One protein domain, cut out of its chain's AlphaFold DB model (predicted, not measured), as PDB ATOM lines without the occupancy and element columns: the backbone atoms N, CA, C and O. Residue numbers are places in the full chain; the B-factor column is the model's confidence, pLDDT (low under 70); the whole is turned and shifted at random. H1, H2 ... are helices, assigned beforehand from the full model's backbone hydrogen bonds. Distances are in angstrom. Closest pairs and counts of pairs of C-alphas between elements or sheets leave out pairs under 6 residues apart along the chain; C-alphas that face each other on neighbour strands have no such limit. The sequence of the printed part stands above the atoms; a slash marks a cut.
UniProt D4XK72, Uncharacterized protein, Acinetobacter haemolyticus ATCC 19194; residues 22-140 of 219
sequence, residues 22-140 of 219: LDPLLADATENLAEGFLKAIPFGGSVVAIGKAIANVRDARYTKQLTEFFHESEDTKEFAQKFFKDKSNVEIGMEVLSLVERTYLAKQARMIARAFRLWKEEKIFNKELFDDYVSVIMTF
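AT A GLANCE: This is residues 22 to 140 of the 219 residues of an uncharacterized protein of Acinetobacter haemolyticus ATCC 19194 (UniProt D4XK72). This is a rounded cluster of helices in which H6, H7 and H8 run alternately one way and the other, H7 packing on both H6 and H8. H4 packs slantwise on H7 and on one end of H6, the hairpin of H2 and H3 continues the cluster beyond H4, and H1 lies at the rim, touching no helix. The printed part has 119 residues with eight named helices, H1 to H8 in chain order, and no named strand; its class is all helix. It is compact, with a radius of gyration of the C-alphas of 13.4 A and spans of 33 by 31 by 29 A.

IN THESE COORDINATES: Begin at C-alpha 22, at (7.538, 12.481, 5.545), where H1, residues 22 to 29, starts. Next come H2, residues 32 to 40, and H3, residues 47 to 54. Find C-alpha 60 at (2.434, 18.986, -11.699); from there H4 runs 18.5 A to residue 72. H5 holds residues 76 to 83. H6, residues 87 to 102, is the longest helix, 23.1 A. H7, residues 106 to 120, spans 21.2 A, and H8, residues 127 to 137, spans 15.0 A, ending at C-alpha 137, at (-0.809, 32.669, 3.899).

HOW THE PARTS SIT: Helix packing is part aligned, part crossed: 4 of 7 touching pairs given a tilt are at a shallow tilt. Start at H1: it is near H2 and H6, and H1 and H2 meet only through their link. H2 and H3 form a helical hairpin, closest at C-alphas 40 and 53, 6.2 A apart. H2 and H5 only just touch, with 3 pairs of C-alphas within 8 A, the closest being 38 and 81, at 6.9 A. H3 touches H4 at a steep tilt of 51 degrees, with C-alphas 51 and 63 closest, 5.0 A apart. H4 touches H7 at a steep tilt of 43 degrees, the same way; C-alphas 69 and 110 are closest, at 4.9 A. H5 and H6 only just touch, only at the corner, with 3 pairs within 8 A; C-alphas 83 and 89 are closest, at 5.3 A. H6 touches H4 with its residues 97 to 101 alone; C-alphas 62 and 101 are closest, 5.6 A apart. H6 and H7 form a hairpin at 22 degrees, closest at C-alphas 100 and 109, 5.5 A. H7 and H8 form another at 8 degrees, closest at C-alphas 108 and 137, 5.9 A. H6 and H8 are only just apart, 8.2 A at their closest. Every O i to N i+4 pair is within hydrogen-bond range in H1, H2, H3, H4, H5, H7 and H8; in H6, 11 of 12 are.

THE WHOLE: The farthest C-alphas, those of Phe 43 and Thr 139, are 36.9 A apart. The printed part has no cut, and no link is long. Its mean pLDDT is 72.5; residues 22 to 58, 74 to 88 and 90 are under 70.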
ATOM      1  N   LEU A  22       6.425  11.681   5.046       42.38
ATOM      2  CA  LEU A  22       7.538  12.481   5.545       42.38
ATOM      3  C   LEU A  22       8.440  11.712   6.506       42.38
ATOM      4  O   LEU A  22       9.635  11.871   6.390       42.38
ATOM      5  N   ASP A  23       7.941  10.847   7.388       41.22
ATOM      6  CA  ASP A  23       8.804  10.098   8.320       41.22
ATOM      7  C   ASP A  23       9.813   9.150   7.635       41.22
ATOM      8  O   ASP A  23      10.999   9.206   7.966       41.22
ATOM      9  N   PRO A  24       9.418   8.305   6.659       45.31
ATOM     10  CA  PRO A  24      10.369   7.500   5.902       45.31
ATOM     11  C   PRO A  24      11.228   8.360   4.969       45.31
ATOM     12  O   PRO A  24      12.391   8.028   4.758       45.31
ATOM     13  N   LEU A  25      10.703   9.485   4.462       39.06
ATOM     14  CA  LEU A  25      11.500  10.438   3.696       39.06
ATOM     15  C   LEU A  25      12.542  11.111   4.593       39.06
ATOM     16  O   LEU A  25      13.681  11.141   4.197       39.06
ATOM     17  N   LEU A  26      12.217  11.562   5.807       42.03
ATOM     18  CA  LEU A  26      13.113  12.174   6.800       42.03
ATOM     19  C   LEU A  26      14.200  11.194   7.261       42.03
ATOM     20  O   LEU A  26      15.355  11.591   7.426       42.03
ATOM     21  N   ALA A  27      13.847   9.914   7.417       48.47
ATOM     22  CA  ALA A  27      14.788   8.849   7.749       48.47
ATOM     23  C   ALA A  27      15.801   8.567   6.619       48.47
ATOM     24  O   ALA A  27      16.957   8.277   6.916       48.47
ATOM     25  N   ASP A  28      15.402   8.703   5.347       47.94
ATOM     26  CA  ASP A  28      16.263   8.520   4.160       47.94
ATOM     27  C   ASP A  28      16.883   9.853   3.652       47.94
ATOM     28  O   ASP A  28      17.894   9.881   2.951       47.94
ATOM     29  N   ALA A  29      16.312  11.002   4.038       49.69
ATOM     30  CA  ALA A  29      16.593  12.325   3.466       49.69
ATOM     31  C   ALA A  29      17.806  13.027   4.057       49.69
ATOM     32  O   ALA A  29      18.342  13.932   3.413       49.69
ATOM     33  N   THR A  30      18.244  12.642   5.255       51.03
ATOM     34  CA  THR A  30      19.311  13.372   5.954       51.03
ATOM     35  C   THR A  30      20.685  13.250   5.289       51.03
ATOM     36  O   THR A  30      21.519  14.122   5.516       51.03
ATOM     37  N   GLU A  31      20.901  12.261   4.412       51.56
ATOM     38  CA  GLU A  31      22.086  12.193   3.535       51.56
ATOM     39  C   GLU A  31      21.713  12.060   2.044       51.56
ATOM     40  O   GLU A  31      22.248  12.802   1.219       51.56
ATOM     41  N   ASN A  32      20.742  11.215   1.665       53.72
ATOM     42  CA  ASN A  32      20.487  10.910   0.247       53.72
ATOM     43  C   ASN A  32      19.680  11.981  -0.500       53.72
ATOM     44  O   ASN A  32      19.925  12.214  -1.685       53.72
ATOM     45  N   LEU A  33      18.723  12.644   0.161       53.28
ATOM     46  CA  LEU A  33      17.887  13.667  -0.482       53.28
ATOM     47  C   LEU A  33      18.641  14.991  -0.599       53.28
ATOM     48  O   LEU A  33      18.622  15.582  -1.671       53.28
ATOM     49  N   ALA A  34      19.378  15.411   0.435       54.09
ATOM     50  CA  ALA A  34      20.260  16.577   0.355       54.09
ATOM     51  C   ALA A  34      21.327  16.403  -0.739       54.09
ATOM     52  O   ALA A  34      21.482  17.271  -1.598       54.09
ATOM     53  N   GLU A  35      22.011  15.254  -0.787       54.84
ATOM     54  CA  GLU A  35      22.945  14.966  -1.877       54.84
ATOM     55  C   GLU A  35      22.255  14.848  -3.239       54.84
ATOM     56  O   GLU A  35      22.780  15.352  -4.230       54.84
ATOM     57  N   GLY A  36      21.095  14.190  -3.318       55.25
ATOM     58  CA  GLY A  36      20.314  14.050  -4.548       55.25
ATOM     59  C   GLY A  36      19.839  15.397  -5.090       55.25
ATOM     60  O   GLY A  36      19.937  15.651  -6.288       55.25
ATOM     61  N   PHE A  37      19.423  16.292  -4.200       55.19
ATOM     62  CA  PHE A  37      19.034  17.662  -4.493       55.19
ATOM     63  C   PHE A  37      20.226  18.484  -4.986       55.19
ATOM     64  O   PHE A  37      20.162  19.066  -6.064       55.19
ATOM     65  N   LEU A  38      21.352  18.457  -4.265       56.44
ATOM     66  CA  LEU A  38      22.578  19.157  -4.659       56.44
ATOM     67  C   LEU A  38      23.146  18.654  -5.996       56.44
ATOM     68  O   LEU A  38      23.635  19.454  -6.792       56.44
ATOM     69  N   LYS A  39      23.055  17.347  -6.269       57.25
ATOM     70  CA  LYS A  39      23.468  16.728  -7.542       57.25
ATOM     71  C   LYS A  39      22.502  17.039  -8.689       57.25
ATOM     72  O   LYS A  39      22.933  17.098  -9.839       57.25
ATOM     73  N   ALA A  40      21.216  17.234  -8.400       51.41
ATOM     74  CA  ALA A  40      20.191  17.550  -9.393       51.41
ATOM     75  C   ALA A  40      20.174  19.022  -9.831       51.41
ATOM     76  O   ALA A  40      19.436  19.366 -10.754       51.41
ATOM     77  N   ILE A  41      20.986  19.884  -9.212       51.69
ATOM     78  CA  ILE A  41      21.233  21.250  -9.673       51.69
ATOM     79  C   ILE A  41      22.357  21.185 -10.722       51.69
ATOM     80  O   ILE A  41      23.532  21.150 -10.342       51.69
ATOM     81  N   PRO A  42      22.073  21.152 -12.045       44.62
ATOM     82  CA  PRO A  42      23.139  21.267 -13.033       44.62
ATOM     83  C   PRO A  42      23.885  22.584 -12.799       44.62
ATOM     84  O   PRO A  42      23.290  23.573 -12.377       44.62
ATOM     85  N   PHE A  43      25.194  22.600 -13.058       43.31
ATOM     86  CA  PHE A  43      26.117  23.660 -12.633       43.31
ATOM     87  C   PHE A  43      25.729  25.108 -13.039       43.31
ATOM     88  O   PHE A  43      26.287  26.030 -12.441       43.31
ATOM     89  N   GLY A  44      24.744  25.309 -13.930       48.69
ATOM     90  CA  GLY A  44      24.019  26.569 -14.183       48.69
ATOM     91  C   GLY A  44      22.487  26.377 -14.181       48.69
ATOM     92  O   GLY A  44      21.872  26.302 -15.241       48.69
ATOM     93  N   GLY A  45      21.895  26.209 -12.993       47.22
ATOM     94  CA  GLY A  45      20.588  25.587 -12.750       47.22
ATOM     95  C   GLY A  45      19.341  26.386 -13.141       47.22
ATOM     96  O   GLY A  45      19.168  27.533 -12.753       47.22
ATOM     97  N   SER A  46      18.407  25.730 -13.835       55.00
ATOM     98  CA  SER A  46      17.025  26.209 -13.954       55.00
ATOM     99  C   SER A  46      16.190  25.685 -12.783       55.00
ATOM    100  O   SER A  46      16.189  24.474 -12.539       55.00
ATOM    101  N   VAL A  47      15.406  26.548 -12.143       56.59
ATOM    102  CA  VAL A  47      14.468  26.210 -11.056       56.59
ATOM    103  C   VAL A  47      13.545  25.027 -11.393       56.59
ATOM    104  O   VAL A  47      13.245  24.174 -10.559       56.59
ATOM    105  N   VAL A  48      13.176  24.906 -12.667       58.22
ATOM    106  CA  VAL A  48      12.348  23.815 -13.195       58.22
ATOM    107  C   VAL A  48      13.005  22.435 -13.040       58.22
ATOM    108  O   VAL A  48      12.308  21.446 -12.818       58.22
ATOM    109  N   ALA A  49      14.333  22.332 -13.164       57.56
ATOM    110  CA  ALA A  49      15.052  21.062 -13.019       57.56
ATOM    111  C   ALA A  49      15.047  20.581 -11.560       57.56
ATOM    112  O   ALA A  49      14.849  19.401 -11.291       57.56
ATOM    113  N   ILE A  50      15.172  21.529 -10.633       56.66
ATOM    114  CA  ILE A  50      15.160  21.310  -9.187       56.66
ATOM    115  C   ILE A  50      13.772  20.851  -8.730       56.66
ATOM    116  O   ILE A  50      13.640  19.815  -8.077       56.66
ATOM    117  N   GLY A  51      12.723  21.564  -9.158       57.41
ATOM    118  CA  GLY A  51      11.340  21.179  -8.874       57.41
ATOM    119  C   GLY A  51      11.012  19.766  -9.369       57.41
ATOM    120  O   GLY A  51      10.364  19.007  -8.657       57.41
ATOM    121  N   LYS A  52      11.517  19.378 -10.548       58.50
ATOM    122  CA  LYS A  52      11.339  18.027 -11.112       58.50
ATOM    123  C   LYS A  52      12.144  16.935 -10.403       58.50
ATOM    124  O   LYS A  52      11.747  15.778 -10.475       58.50
ATOM    125  N   ALA A  53      13.267  17.268  -9.773       59.72
ATOM    126  CA  ALA A  53      14.078  16.303  -9.036       59.72
ATOM    127  C   ALA A  53      13.483  15.973  -7.660       59.72
ATOM    128  O   ALA A  53      13.554  14.827  -7.228       59.72
ATOM    129  N   ILE A  54      12.865  16.959  -6.996       55.81
ATOM    130  CA  ILE A  54      12.143  16.752  -5.728       55.81
ATOM    131  C   ILE A  54      10.780  16.106  -5.978       55.81
ATOM    132  O   ILE A  54      10.371  15.186  -5.269       55.81
ATOM    133  N   ALA A  55      10.043  16.600  -6.974       57.78
ATOM    134  CA  ALA A  55       8.739  16.058  -7.296       57.78
ATOM    135  C   ALA A  55       8.920  14.767  -8.099       57.78
ATOM    136  O   ALA A  55       9.102  14.810  -9.313       57.78
ATOM    137  N   ASN A  56       8.820  13.610  -7.435       54.91
ATOM    138  CA  ASN A  56       8.593  12.330  -8.111       54.91
ATOM    139  C   ASN A  56       7.455  12.531  -9.122       54.91
ATOM    140  O   ASN A  56       6.317  12.769  -8.722       54.91
ATOM    141  N   VAL A  57       7.785  12.544 -10.418       50.59
ATOM    142  CA  VAL A  57       6.997  13.152 -11.506       50.59
ATOM    143  C   VAL A  57       5.593  12.546 -11.625       50.59
ATOM    144  O   VAL A  57       5.326  11.665 -12.441       50.59
ATOM    145  N   ARG A  58       4.671  13.041 -10.793       52.00
ATOM    146  CA  ARG A  58       3.239  12.724 -10.820       52.00
ATOM    147  C   ARG A  58       2.344  13.883 -10.361       52.00
ATOM    148  O   ARG A  58       1.183  13.896 -10.754       52.00
ATOM    149  N   ASP A  59       2.858  14.873  -9.617       70.56
ATOM    150  CA  ASP A  59       2.099  16.074  -9.217       70.56
ATOM    151  C   ASP A  59       2.672  17.364  -9.847       70.56
ATOM    152  O   ASP A  59       3.612  17.997  -9.352       70.56
ATOM    153  N   ALA A  60       2.083  17.762 -10.979       73.88
ATOM    154  CA  ALA A  60       2.434  18.986 -11.699       73.88
ATOM    155  C   ALA A  60       2.157  20.263 -10.883       73.88
ATOM    156  O   ALA A  60       2.824  21.277 -11.097       73.88
ATOM    157  N   ARG A  61       1.207  20.226  -9.932       81.69
ATOM    158  CA  ARG A  61       0.923  21.360  -9.044       81.69
ATOM    159  C   ARG A  61       2.097  21.574  -8.107       81.69
ATOM    160  O   ARG A  61       2.610  22.684  -8.054       81.69
ATOM    161  N   TYR A  62       2.553  20.524  -7.428       79.06
ATOM    162  CA  TYR A  62       3.676  20.649  -6.499       79.06
ATOM    163  C   TYR A  62       4.952  21.122  -7.207       79.06
ATOM    164  O   TYR A  62       5.616  22.040  -6.733       79.06
ATOM    165  N   THR A  63       5.221  20.607  -8.412       74.56
ATOM    166  CA  THR A  63       6.341  21.082  -9.248       74.56
ATOM    167  C   THR A  63       6.239  22.585  -9.529       74.56
ATOM    168  O   THR A  63       7.231  23.307  -9.413       74.56
ATOM    169  N   LYS A  64       5.040  23.072  -9.878       81.19
ATOM    170  CA  LYS A  64       4.796  24.502 -10.084       81.19
ATOM    171  C   LYS A  64       5.035  25.291  -8.796       81.19
ATOM    172  O   LYS A  64       5.729  26.292  -8.845       81.19
ATOM    173  N   GLN A  65       4.524  24.832  -7.657       85.00
ATOM    174  CA  GLN A  65       4.676  25.538  -6.382       85.00
ATOM    175  C   GLN A  65       6.128  25.640  -5.928       85.00
ATOM    176  O   GLN A  65       6.574  26.720  -5.559       85.00
ATOM    177  N   LEU A  66       6.886  24.548  -6.031       80.06
ATOM    178  CA  LEU A  66       8.327  24.575  -5.784       80.06
ATOM    179  C   LEU A  66       9.030  25.547  -6.723       80.06
ATOM    180  O   LEU A  66       9.912  26.280  -6.293       80.06
ATOM    181  N   THR A  67       8.621  25.580  -7.993       78.12
ATOM    182  CA  THR A  67       9.210  26.501  -8.966       78.12
ATOM    183  C   THR A  67       8.979  27.956  -8.569       78.12
ATOM    184  O   THR A  67       9.900  28.758  -8.598       78.12
ATOM    185  N   GLU A  68       7.762  28.292  -8.159       84.94
ATOM    186  CA  GLU A  68       7.412  29.647  -7.725       84.94
ATOM    187  C   GLU A  68       8.125  30.030  -6.426       84.94
ATOM    188  O   GLU A  68       8.643  31.134  -6.319       84.94
ATOM    189  N   PHE A  69       8.218  29.105  -5.467       86.38
ATOM    190  CA  PHE A  69       8.977  29.309  -4.233       86.38
ATOM    191  C   PHE A  69      10.451  29.618  -4.527       86.38
ATOM    192  O   PHE A  69      10.998  30.596  -4.028       86.38
ATOM    193  N   PHE A  70      11.085  28.803  -5.368       78.69
ATOM    194  CA  PHE A  70      12.508  28.921  -5.660       78.69
ATOM    195  C   PHE A  70      12.867  30.072  -6.602       78.69
ATOM    196  O   PHE A  70      14.011  30.510  -6.579       78.69
ATOM    197  N   HIS A  71      11.939  30.527  -7.450       79.56
ATOM    198  CA  HIS A  71      12.119  31.768  -8.210       79.56
ATOM    199  C   HIS A  71      12.072  32.995  -7.304       79.56
ATOM    200  O   HIS A  71      12.763  33.971  -7.567       79.56
ATOM    201  N   GLU A  72      11.246  32.945  -6.261       84.38
ATOM    202  CA  GLU A  72      11.096  34.046  -5.317       84.38
ATOM    203  C   GLU A  72      12.261  34.117  -4.314       84.38
ATOM    204  O   GLU A  72      12.623  35.196  -3.854       84.38
ATOM    205  N   SER A  73      12.884  32.981  -3.982       71.38
ATOM    206  CA  SER A  73      14.165  32.959  -3.269       71.38
ATOM    207  C   SER A  73      15.312  33.248  -4.247       71.38
ATOM    208  O   SER A  73      15.495  32.491  -5.199       71.38
ATOM    209  N   GLU A  74      16.099  34.304  -4.032       63.81
ATOM    210  CA  GLU A  74      17.285  34.601  -4.855       63.81
ATOM    211  C   GLU A  74      18.251  33.400  -4.960       63.81
ATOM    212  O   GLU A  74      18.270  32.541  -4.080       63.81
ATOM    213  N   ASP A  75      19.013  33.343  -6.069       63.06
ATOM    214  CA  ASP A  75      19.875  32.234  -6.528       63.06
ATOM    215  C   ASP A  75      19.549  30.881  -5.878       63.06
ATOM    216  O   ASP A  75      20.136  30.455  -4.877       63.06
ATOM    217  N   THR A  76      18.627  30.158  -6.514       61.59
ATOM    218  CA  THR A  76      18.139  28.853  -6.072       61.59
ATOM    219  C   THR A  76      19.255  27.870  -5.712       61.59
ATOM    220  O   THR A  76      19.061  27.013  -4.849       61.59
ATOM    221  N   LYS A  77      20.427  27.967  -6.354       59.50
ATOM    222  CA  LYS A  77      21.575  27.106  -6.064       59.50
ATOM    223  C   LYS A  77      22.274  27.517  -4.776       59.50
ATOM    224  O   LYS A  77      22.620  26.641  -3.985       59.50
ATOM    225  N   GLU A  78      22.495  28.809  -4.563       65.25
ATOM    226  CA  GLU A  78      23.099  29.310  -3.328       65.25
ATOM    227  C   GLU A  78      22.177  29.056  -2.134       65.25
ATOM    228  O   GLU A  78      22.623  28.517  -1.118       65.25
ATOM    229  N   PHE A  79      20.880  29.316  -2.305       67.19
ATOM    230  CA  PHE A  79      19.841  28.964  -1.349       67.19
ATOM    231  C   PHE A  79      19.913  27.468  -1.005       67.19
ATOM    232  O   PHE A  79      20.221  27.084   0.125       67.19
ATOM    233  N   ALA A  80      19.752  26.595  -2.000       64.12
ATOM    234  CA  ALA A  80      19.848  25.148  -1.843       64.12
ATOM    235  C   ALA A  80      21.099  24.698  -1.069       64.12
ATOM    236  O   ALA A  80      21.022  23.913  -0.122       64.12
ATOM    237  N   GLN A  81      22.264  25.208  -1.461       65.12
ATOM    238  CA  GLN A  81      23.543  24.839  -0.863       65.12
ATOM    239  C   GLN A  81      23.682  25.322   0.574       65.12
ATOM    240  O   GLN A  81      24.209  24.595   1.413       65.12
ATOM    241  N   LYS A  82      23.208  26.527   0.882       66.69
ATOM    242  CA  LYS A  82      23.249  27.088   2.232       66.69
ATOM    243  C   LYS A  82      22.301  26.349   3.178       66.69
ATOM    244  O   LYS A  82      22.639  26.147   4.343       66.69
ATOM    245  N   PHE A  83      21.148  25.911   2.677       66.00
ATOM    246  CA  PHE A  83      20.098  25.305   3.495       66.00
ATOM    247  C   PHE A  83      20.238  23.788   3.676       66.00
ATOM    248  O   PHE A  83      19.964  23.295   4.763       66.00
ATOM    249  N   PHE A  84      20.729  23.033   2.695       66.38
ATOM    250  CA  PHE A  84      20.815  21.567   2.828       66.38
ATOM    251  C   PHE A  84      22.180  21.041   3.297       66.38
ATOM    252  O   PHE A  84      22.401  19.834   3.308       66.38
ATOM    253  N   LYS A  85      23.107  21.920   3.703       64.62
ATOM    254  CA  LYS A  85      24.468  21.529   4.112       64.62
ATOM    255  C   LYS A  85      24.591  21.059   5.567       64.62
ATOM    256  O   LYS A  85      25.423  20.200   5.843       64.62
ATOM    257  N   ASP A  86      23.767  21.585   6.475       66.44
ATOM    258  CA  ASP A  86      23.802  21.254   7.908       66.44
ATOM    259  C   ASP A  86      22.510  20.554   8.343       66.44
ATOM    260  O   ASP A  86      21.419  20.977   7.962       66.44
ATOM    261  N   LYS A  87      22.603  19.541   9.218       63.50
ATOM    262  CA  LYS A  87      21.444  18.729   9.649       63.50
ATOM    263  C   LYS A  87      20.271  19.547  10.209       63.50
ATOM    264  O   LYS A  87      19.125  19.235   9.908       63.50
ATOM    265  N   SER A  88      20.537  20.602  10.983       66.75
ATOM    266  CA  SER A  88      19.471  21.462  11.521       66.75
ATOM    267  C   SER A  88      18.775  22.298  10.442       66.75
ATOM    268  O   SER A  88      17.592  22.603  10.560       66.75
ATOM    269  N   ASN A  89      19.488  22.666   9.375       70.06
ATOM    270  CA  ASN A  89      18.904  23.392   8.254       70.06
ATOM    271  C   ASN A  89      18.170  22.448   7.290       70.06
ATOM    272  O   ASN A  89      17.203  22.882   6.673       70.06
ATOM    273  N   VAL A  90      18.550  21.165   7.231       68.31
ATOM    274  CA  VAL A  90      17.796  20.130   6.505       68.31
ATOM    275  C   VAL A  90      16.389  19.977   7.081       68.31
ATOM    276  O   VAL A  90      15.431  20.006   6.319       68.31
ATOM    277  N   GLU A  91      16.237  19.879   8.404       70.81
ATOM    278  CA  GLU A  91      14.916  19.764   9.049       70.81
ATOM    279  C   GLU A  91      14.018  20.972   8.735       70.81
ATOM    280  O   GLU A  91      12.881  20.810   8.297       70.81
ATOM    281  N   ILE A  92      14.569  22.185   8.844       76.50
ATOM    282  CA  ILE A  92      13.869  23.429   8.489       76.50
ATOM    283  C   ILE A  92      13.531  23.469   6.991       76.50
ATOM    284  O   ILE A  92      12.439  23.885   6.609       76.50
ATOM    285  N   GLY A  93      14.448  23.032   6.126       75.69
ATOM    286  CA  GLY A  93      14.209  22.933   4.689       75.69
ATOM    287  C   GLY A  93      13.054  21.983   4.374       75.69
ATOM    288  O   GLY A  93      12.197  22.311   3.558       75.69
ATOM    289  N   MET A  94      12.974  20.850   5.071       74.56
ATOM    290  CA  MET A  94      11.875  19.893   4.934       74.56
ATOM    291  C   MET A  94      10.544  20.447   5.450       74.56
ATOM    292  O   MET A  94       9.521  20.262   4.789       74.56
ATOM    293  N   GLU A  95      10.547  21.169   6.576       81.62
ATOM    294  CA  GLU A  95       9.364  21.878   7.079       81.62
ATOM    295  C   GLU A  95       8.820  22.824   6.000       81.62
ATOM    296  O   GLU A  95       7.649  22.742   5.632       81.62
ATOM    297  N   VAL A  96       9.680  23.649   5.400       84.75
ATOM    298  CA  VAL A  96       9.280  24.600   4.353       84.75
ATOM    299  C   VAL A  96       8.802  23.901   3.085       84.75
ATOM    300  O   VAL A  96       7.775  24.294   2.536       84.75
ATOM    301  N   LEU A  97       9.474  22.839   2.636       81.19
ATOM    302  CA  LEU A  97       9.011  22.048   1.492       81.19
ATOM    303  C   LEU A  97       7.612  21.464   1.742       81.19
ATOM    304  O   LEU A  97       6.761  21.529   0.856       81.19
ATOM    305  N   SER A  98       7.336  20.988   2.962       83.25
ATOM    306  CA  SER A  98       6.005  20.494   3.341       83.25
ATOM    307  C   SER A  98       4.940  21.599   3.334       83.25
ATOM    308  O   SER A  98       3.789  21.365   2.960       83.25
ATOM    309  N   LEU A  99       5.313  22.832   3.696       89.50
ATOM    310  CA  LEU A  99       4.425  23.988   3.595       89.50
ATOM    311  C   LEU A  99       4.120  24.308   2.127       89.50
ATOM    312  O   LEU A  99       2.953  24.474   1.772       89.50
ATOM    313  N   VAL A 100       5.143  24.321   1.264       88.00
ATOM    314  CA  VAL A 100       4.990  24.553  -0.181       88.00
ATOM    315  C   VAL A 100       4.132  23.465  -0.828       88.00
ATOM    316  O   VAL A 100       3.261  23.787  -1.636       88.00
ATOM    317  N   GLU A 101       4.289  22.199  -0.442       84.12
ATOM    318  CA  GLU A 101       3.463  21.084  -0.930       84.12
ATOM    319  C   GLU A 101       1.970  21.291  -0.654       84.12
ATOM    320  O   GLU A 101       1.118  20.997  -1.499       84.12
ATOM    321  N   ARG A 102       1.652  21.858   0.512       88.81
ATOM    322  CA  ARG A 102       0.277  22.134   0.937       88.81
ATOM    323  C   ARG A 102      -0.328  23.368   0.268       88.81
ATOM    324  O   ARG A 102      -1.545  23.541   0.330       88.81
ATOM    325  N   THR A 103       0.474  24.230  -0.357       90.56
ATOM    326  CA  THR A 103      -0.058  25.389  -1.081       90.56
ATOM    327  C   THR A 103      -0.808  24.963  -2.339       90.56
ATOM    328  O   THR A 103      -0.386  24.078  -3.088       90.56
ATOM    329  N   TYR A 104      -1.900  25.656  -2.653       88.62
ATOM    330  CA  TYR A 104      -2.659  25.400  -3.881       88.62
ATOM    331  C   TYR A 104      -2.610  26.562  -4.883       88.62
ATOM    332  O   TYR A 104      -2.942  26.358  -6.051       88.62
ATOM    333  N   LEU A 105      -2.147  27.750  -4.466       92.50
ATOM    334  CA  LEU A 105      -1.880  28.891  -5.352       92.50
ATOM    335  C   LEU A 105      -0.388  29.215  -5.435       92.50
ATOM    336  O   LEU A 105       0.285  29.235  -4.408       92.50
ATOM    337  N   ALA A 106       0.090  29.568  -6.632       91.38
ATOM    338  CA  ALA A 106       1.451  30.073  -6.872       91.38
ATOM    339  C   ALA A 106       1.813  31.231  -5.933       91.38
ATOM    340  O   ALA A 106       2.888  31.263  -5.342       91.38
ATOM    341  N   LYS A 107       0.861  32.149  -5.726       94.12
ATOM    342  CA  LYS A 107       1.039  33.294  -4.834       94.12
ATOM    343  C   LYS A 107       1.301  32.875  -3.384       94.12
ATOM    344  O   LYS A 107       2.085  33.532  -2.718       94.12
ATOM    345  N   GLN A 108       0.711  31.779  -2.899       95.88
ATOM    346  CA  GLN A 108       1.014  31.275  -1.554       95.88
ATOM    347  C   GLN A 108       2.457  30.777  -1.461       95.88
ATOM    348  O   GLN A 108       3.143  31.121  -0.506       95.88
ATOM    349  N   ALA A 109       2.938  30.028  -2.459       93.12
ATOM    350  CA  ALA A 109       4.321  29.557  -2.486       93.12
ATOM    351  C   ALA A 109       5.325  30.723  -2.502       93.12
ATOM    352  O   ALA A 109       6.274  30.713  -1.720       93.12
ATOM    353  N   ARG A 110       5.061  31.769  -3.300       93.62
ATOM    354  CA  ARG A 110       5.859  33.010  -3.297       93.62
ATOM    355  C   ARG A 110       5.823  33.724  -1.941       93.62
ATOM    356  O   ARG A 110       6.861  34.082  -1.400       93.62
ATOM    357  N   MET A 111       4.644  33.868  -1.332       95.69
ATOM    358  CA  MET A 111       4.519  34.476  -0.000       95.69
ATOM    359  C   MET A 111       5.295  33.696   1.076       95.69
ATOM    360  O   MET A 111       5.932  34.309   1.932       95.69
ATOM    361  N   ILE A 112       5.290  32.358   1.024       94.38
ATOM    362  CA  ILE A 112       6.084  31.516   1.938       94.38
ATOM    363  C   ILE A 112       7.582  31.715   1.694       94.38
ATOM    364  O   ILE A 112       8.327  31.826   2.663       94.38
ATOM    365  N   ALA A 113       8.026  31.804   0.437       90.81
ATOM    366  CA  ALA A 113       9.427  32.075   0.108       90.81
ATOM    367  C   ALA A 113       9.909  33.406   0.700       90.81
ATOM    368  O   ALA A 113      10.942  33.437   1.368       90.81
ATOM    369  N   ARG A 114       9.119  34.479   0.558       91.94
ATOM    370  CA  ARG A 114       9.416  35.788   1.166       91.94
ATOM    371  C   ARG A 114       9.481  35.710   2.685       91.94
ATOM    372  O   ARG A 114      10.473  36.128   3.278       91.94
ATOM    373  N   ALA A 115       8.465  35.121   3.319       92.62
ATOM    374  CA  ALA A 115       8.438  34.945   4.772       92.62
ATOM    375  C   ALA A 115       9.667  34.166   5.266       92.62
ATOM    376  O   ALA A 115      10.278  34.518   6.277       92.62
ATOM    377  N   PHE A 116      10.050  33.123   4.529       89.38
ATOM    378  CA  PHE A 116      11.206  32.300   4.839       89.38
ATOM    379  C   PHE A 116      12.524  33.072   4.709       89.38
ATOM    380  O   PHE A 116      13.351  33.016   5.624       89.38
ATOM    381  N   ARG A 117      12.703  33.840   3.625       85.94
ATOM    382  CA  ARG A 117      13.864  34.720   3.413       85.94
ATOM    383  C   ARG A 117      14.014  35.722   4.559       85.94
ATOM    384  O   ARG A 117      15.074  35.809   5.182       85.94
ATOM    385  N   LEU A 118      12.918  36.392   4.914       88.06
ATOM    386  CA  LEU A 118      12.874  37.387   5.989       88.06
ATOM    387  C   LEU A 118      13.202  36.795   7.363       88.06
ATOM    388  O   LEU A 118      13.798  37.470   8.204       88.06
ATOM    389  N   TRP A 119      12.855  35.528   7.595       87.75
ATOM    390  CA  TRP A 119      13.201  34.815   8.822       87.75
ATOM    391  C   TRP A 119      14.659  34.337   8.849       87.75
ATOM    392  O   TRP A 119      15.371  34.572   9.829       87.75
ATOM    393  N   LYS A 120      15.127  33.645   7.804       79.88
ATOM    394  CA  LYS A 120      16.411  32.922   7.848       79.88
ATOM    395  C   LYS A 120      17.598  33.720   7.333       79.88
ATOM    396  O   LYS A 120      18.711  33.500   7.816       79.88
ATOM    397  N   GLU A 121      17.386  34.619   6.383       73.38
ATOM    398  CA  GLU A 121      18.462  35.379   5.745       73.38
ATOM    399  C   GLU A 121      18.562  36.777   6.329       73.38
ATOM    400  O   GLU A 121      19.598  37.137   6.889       73.38
ATOM    401  N   GLU A 122      17.463  37.526   6.271       72.31
ATOM    402  CA  GLU A 122      17.439  38.928   6.695       72.31
ATOM    403  C   GLU A 122      17.252  39.067   8.212       72.31
ATOM    404  O   GLU A 122      17.572  40.105   8.790       72.31
ATOM    405  N   LYS A 123      16.768  38.003   8.877       76.62
ATOM    406  CA  LYS A 123      16.468  37.957  10.321       76.62
ATOM    407  C   LYS A 123      15.580  39.117  10.786       76.62
ATOM    408  O   LYS A 123      15.645  39.531  11.944       76.62
ATOM    409  N   ILE A 124      14.750  39.626   9.880       79.56
ATOM    410  CA  ILE A 124      13.726  40.629  10.163       79.56
ATOM    411  C   ILE A 124      12.601  39.963  10.955       79.56
ATOM    412  O   ILE A 124      12.057  40.555  11.885       79.56
ATOM    413  N   PHE A 125      12.280  38.706  10.630       86.94
ATOM    414  CA  PHE A 125      11.281  37.923  11.353       86.94
ATOM    415  C   PHE A 125      11.937  36.974  12.352       86.94
ATOM    416  O   PHE A 125      12.985  36.383  12.091       86.94
ATOM    417  N   ASN A 126      11.276  36.774  13.490       89.69
ATOM    418  CA  ASN A 126      11.528  35.620  14.346       89.69
ATOM    419  C   ASN A 126      10.665  34.424  13.877       89.69
ATOM    420  O   ASN A 126       9.795  34.573  13.017       89.69
ATOM    421  N   LYS A 127      10.899  33.229  14.438       88.50
ATOM    422  CA  LYS A 127      10.144  32.016  14.065       88.50
ATOM    423  C   LYS A 127       8.644  32.154  14.350       88.50
ATOM    424  O   LYS A 127       7.841  31.719  13.541       88.50
ATOM    425  N   GLU A 128       8.272  32.809  15.448       93.00
ATOM    426  CA  GLU A 128       6.866  33.025  15.815       93.00
ATOM    427  C   GLU A 128       6.115  33.854  14.761       93.00
ATOM    428  O   GLU A 128       5.034  33.467  14.330       93.00
ATOM    429  N   LEU A 129       6.712  34.951  14.288       92.62
ATOM    430  CA  LEU A 129       6.134  35.798  13.247       92.62
ATOM    431  C   LEU A 129       6.096  35.088  11.889       92.62
ATOM    432  O   LEU A 129       5.130  35.242  11.145       92.62
ATOM    433  N   PHE A 130       7.120  34.288  11.575       93.69
ATOM    434  CA  PHE A 130       7.106  33.417  10.398       93.69
ATOM    435  C   PHE A 130       5.934  32.428  10.451       93.69
ATOM    436  O   PHE A 130       5.166  32.355   9.496       93.69
ATOM    437  N   ASP A 131       5.757  31.721  11.569       93.94
ATOM    438  CA  ASP A 131       4.696  30.721  11.739       93.94
ATOM    439  C   ASP A 131       3.303  31.341  11.677       93.94
ATOM    440  O   ASP A 131       2.405  30.818  11.013       93.94
ATOM    441  N   ASP A 132       3.140  32.498  12.314       95.00
ATOM    442  CA  ASP A 132       1.920  33.289  12.254       95.00
ATOM    443  C   ASP A 132       1.596  33.695  10.806       95.00
ATOM    444  O   ASP A 132       0.502  33.420  10.308       95.00
ATOM    445  N   TYR A 133       2.557  34.251  10.065       96.06
ATOM    446  CA  TYR A 133       2.337  34.631   8.667       96.06
ATOM    447  C   TYR A 133       2.110  33.440   7.745       96.06
ATOM    448  O   TYR A 133       1.231  33.522   6.893       96.06
ATOM    449  N   VAL A 134       2.809  32.320   7.931       95.75
ATOM    450  CA  VAL A 134       2.523  31.074   7.206       95.75
ATOM    451  C   VAL A 134       1.086  30.632   7.466       95.75
ATOM    452  O   VAL A 134       0.373  30.302   6.517       95.75
ATOM    453  N   SER A 135       0.622  30.681   8.717       95.62
ATOM    454  CA  SER A 135      -0.755  30.307   9.055       95.62
ATOM    455  C   SER A 135      -1.782  31.159   8.302       95.62
ATOM    456  O   SER A 135      -2.761  30.619   7.789       95.62
ATOM    457  N   VAL A 136      -1.516  32.462   8.147       96.56
ATOM    458  CA  VAL A 136      -2.352  33.389   7.375       96.56
ATOM    459  C   VAL A 136      -2.235  33.132   5.870       96.56
ATOM    460  O   VAL A 136      -3.246  33.042   5.184       96.56
ATOM    461  N   ILE A 137      -1.030  32.953   5.328       97.19
ATOM    462  CA  ILE A 137      -0.809  32.669   3.899       97.19
ATOM    463  C   ILE A 137      -1.602  31.433   3.457       97.19
ATOM    464  O   ILE A 137      -2.202  31.419   2.378       97.19
ATOM    465  N   MET A 138      -1.654  30.403   4.301       95.12
ATOM    466  CA  MET A 138      -2.359  29.161   3.995       95.12
ATOM    467  C   MET A 138      -3.884  29.331   3.890       95.12
ATOM    468  O   MET A 138      -4.525  28.521   3.218       95.12
ATOM    469  N   THR A 139      -4.472  30.385   4.469       95.00
ATOM    470  CA  THR A 139      -5.910  30.688   4.331       95.00
ATOM    471  C   THR A 139      -6.239  31.519   3.088       95.00
ATOM    472  O   THR A 139      -7.410  31.616   2.716       95.00
ATOM    473  N   PHE A 140      -5.239  32.106   2.419       94.62
ATOM    474  CA  PHE A 140      -5.457  32.994   1.276       94.62
ATOM    475  C   PHE A 140      -5.925  32.235   0.037       94.62
ATOM    476  O   PHE A 140      -5.141  31.594  -0.661       94.62
TER     477      PHE A 140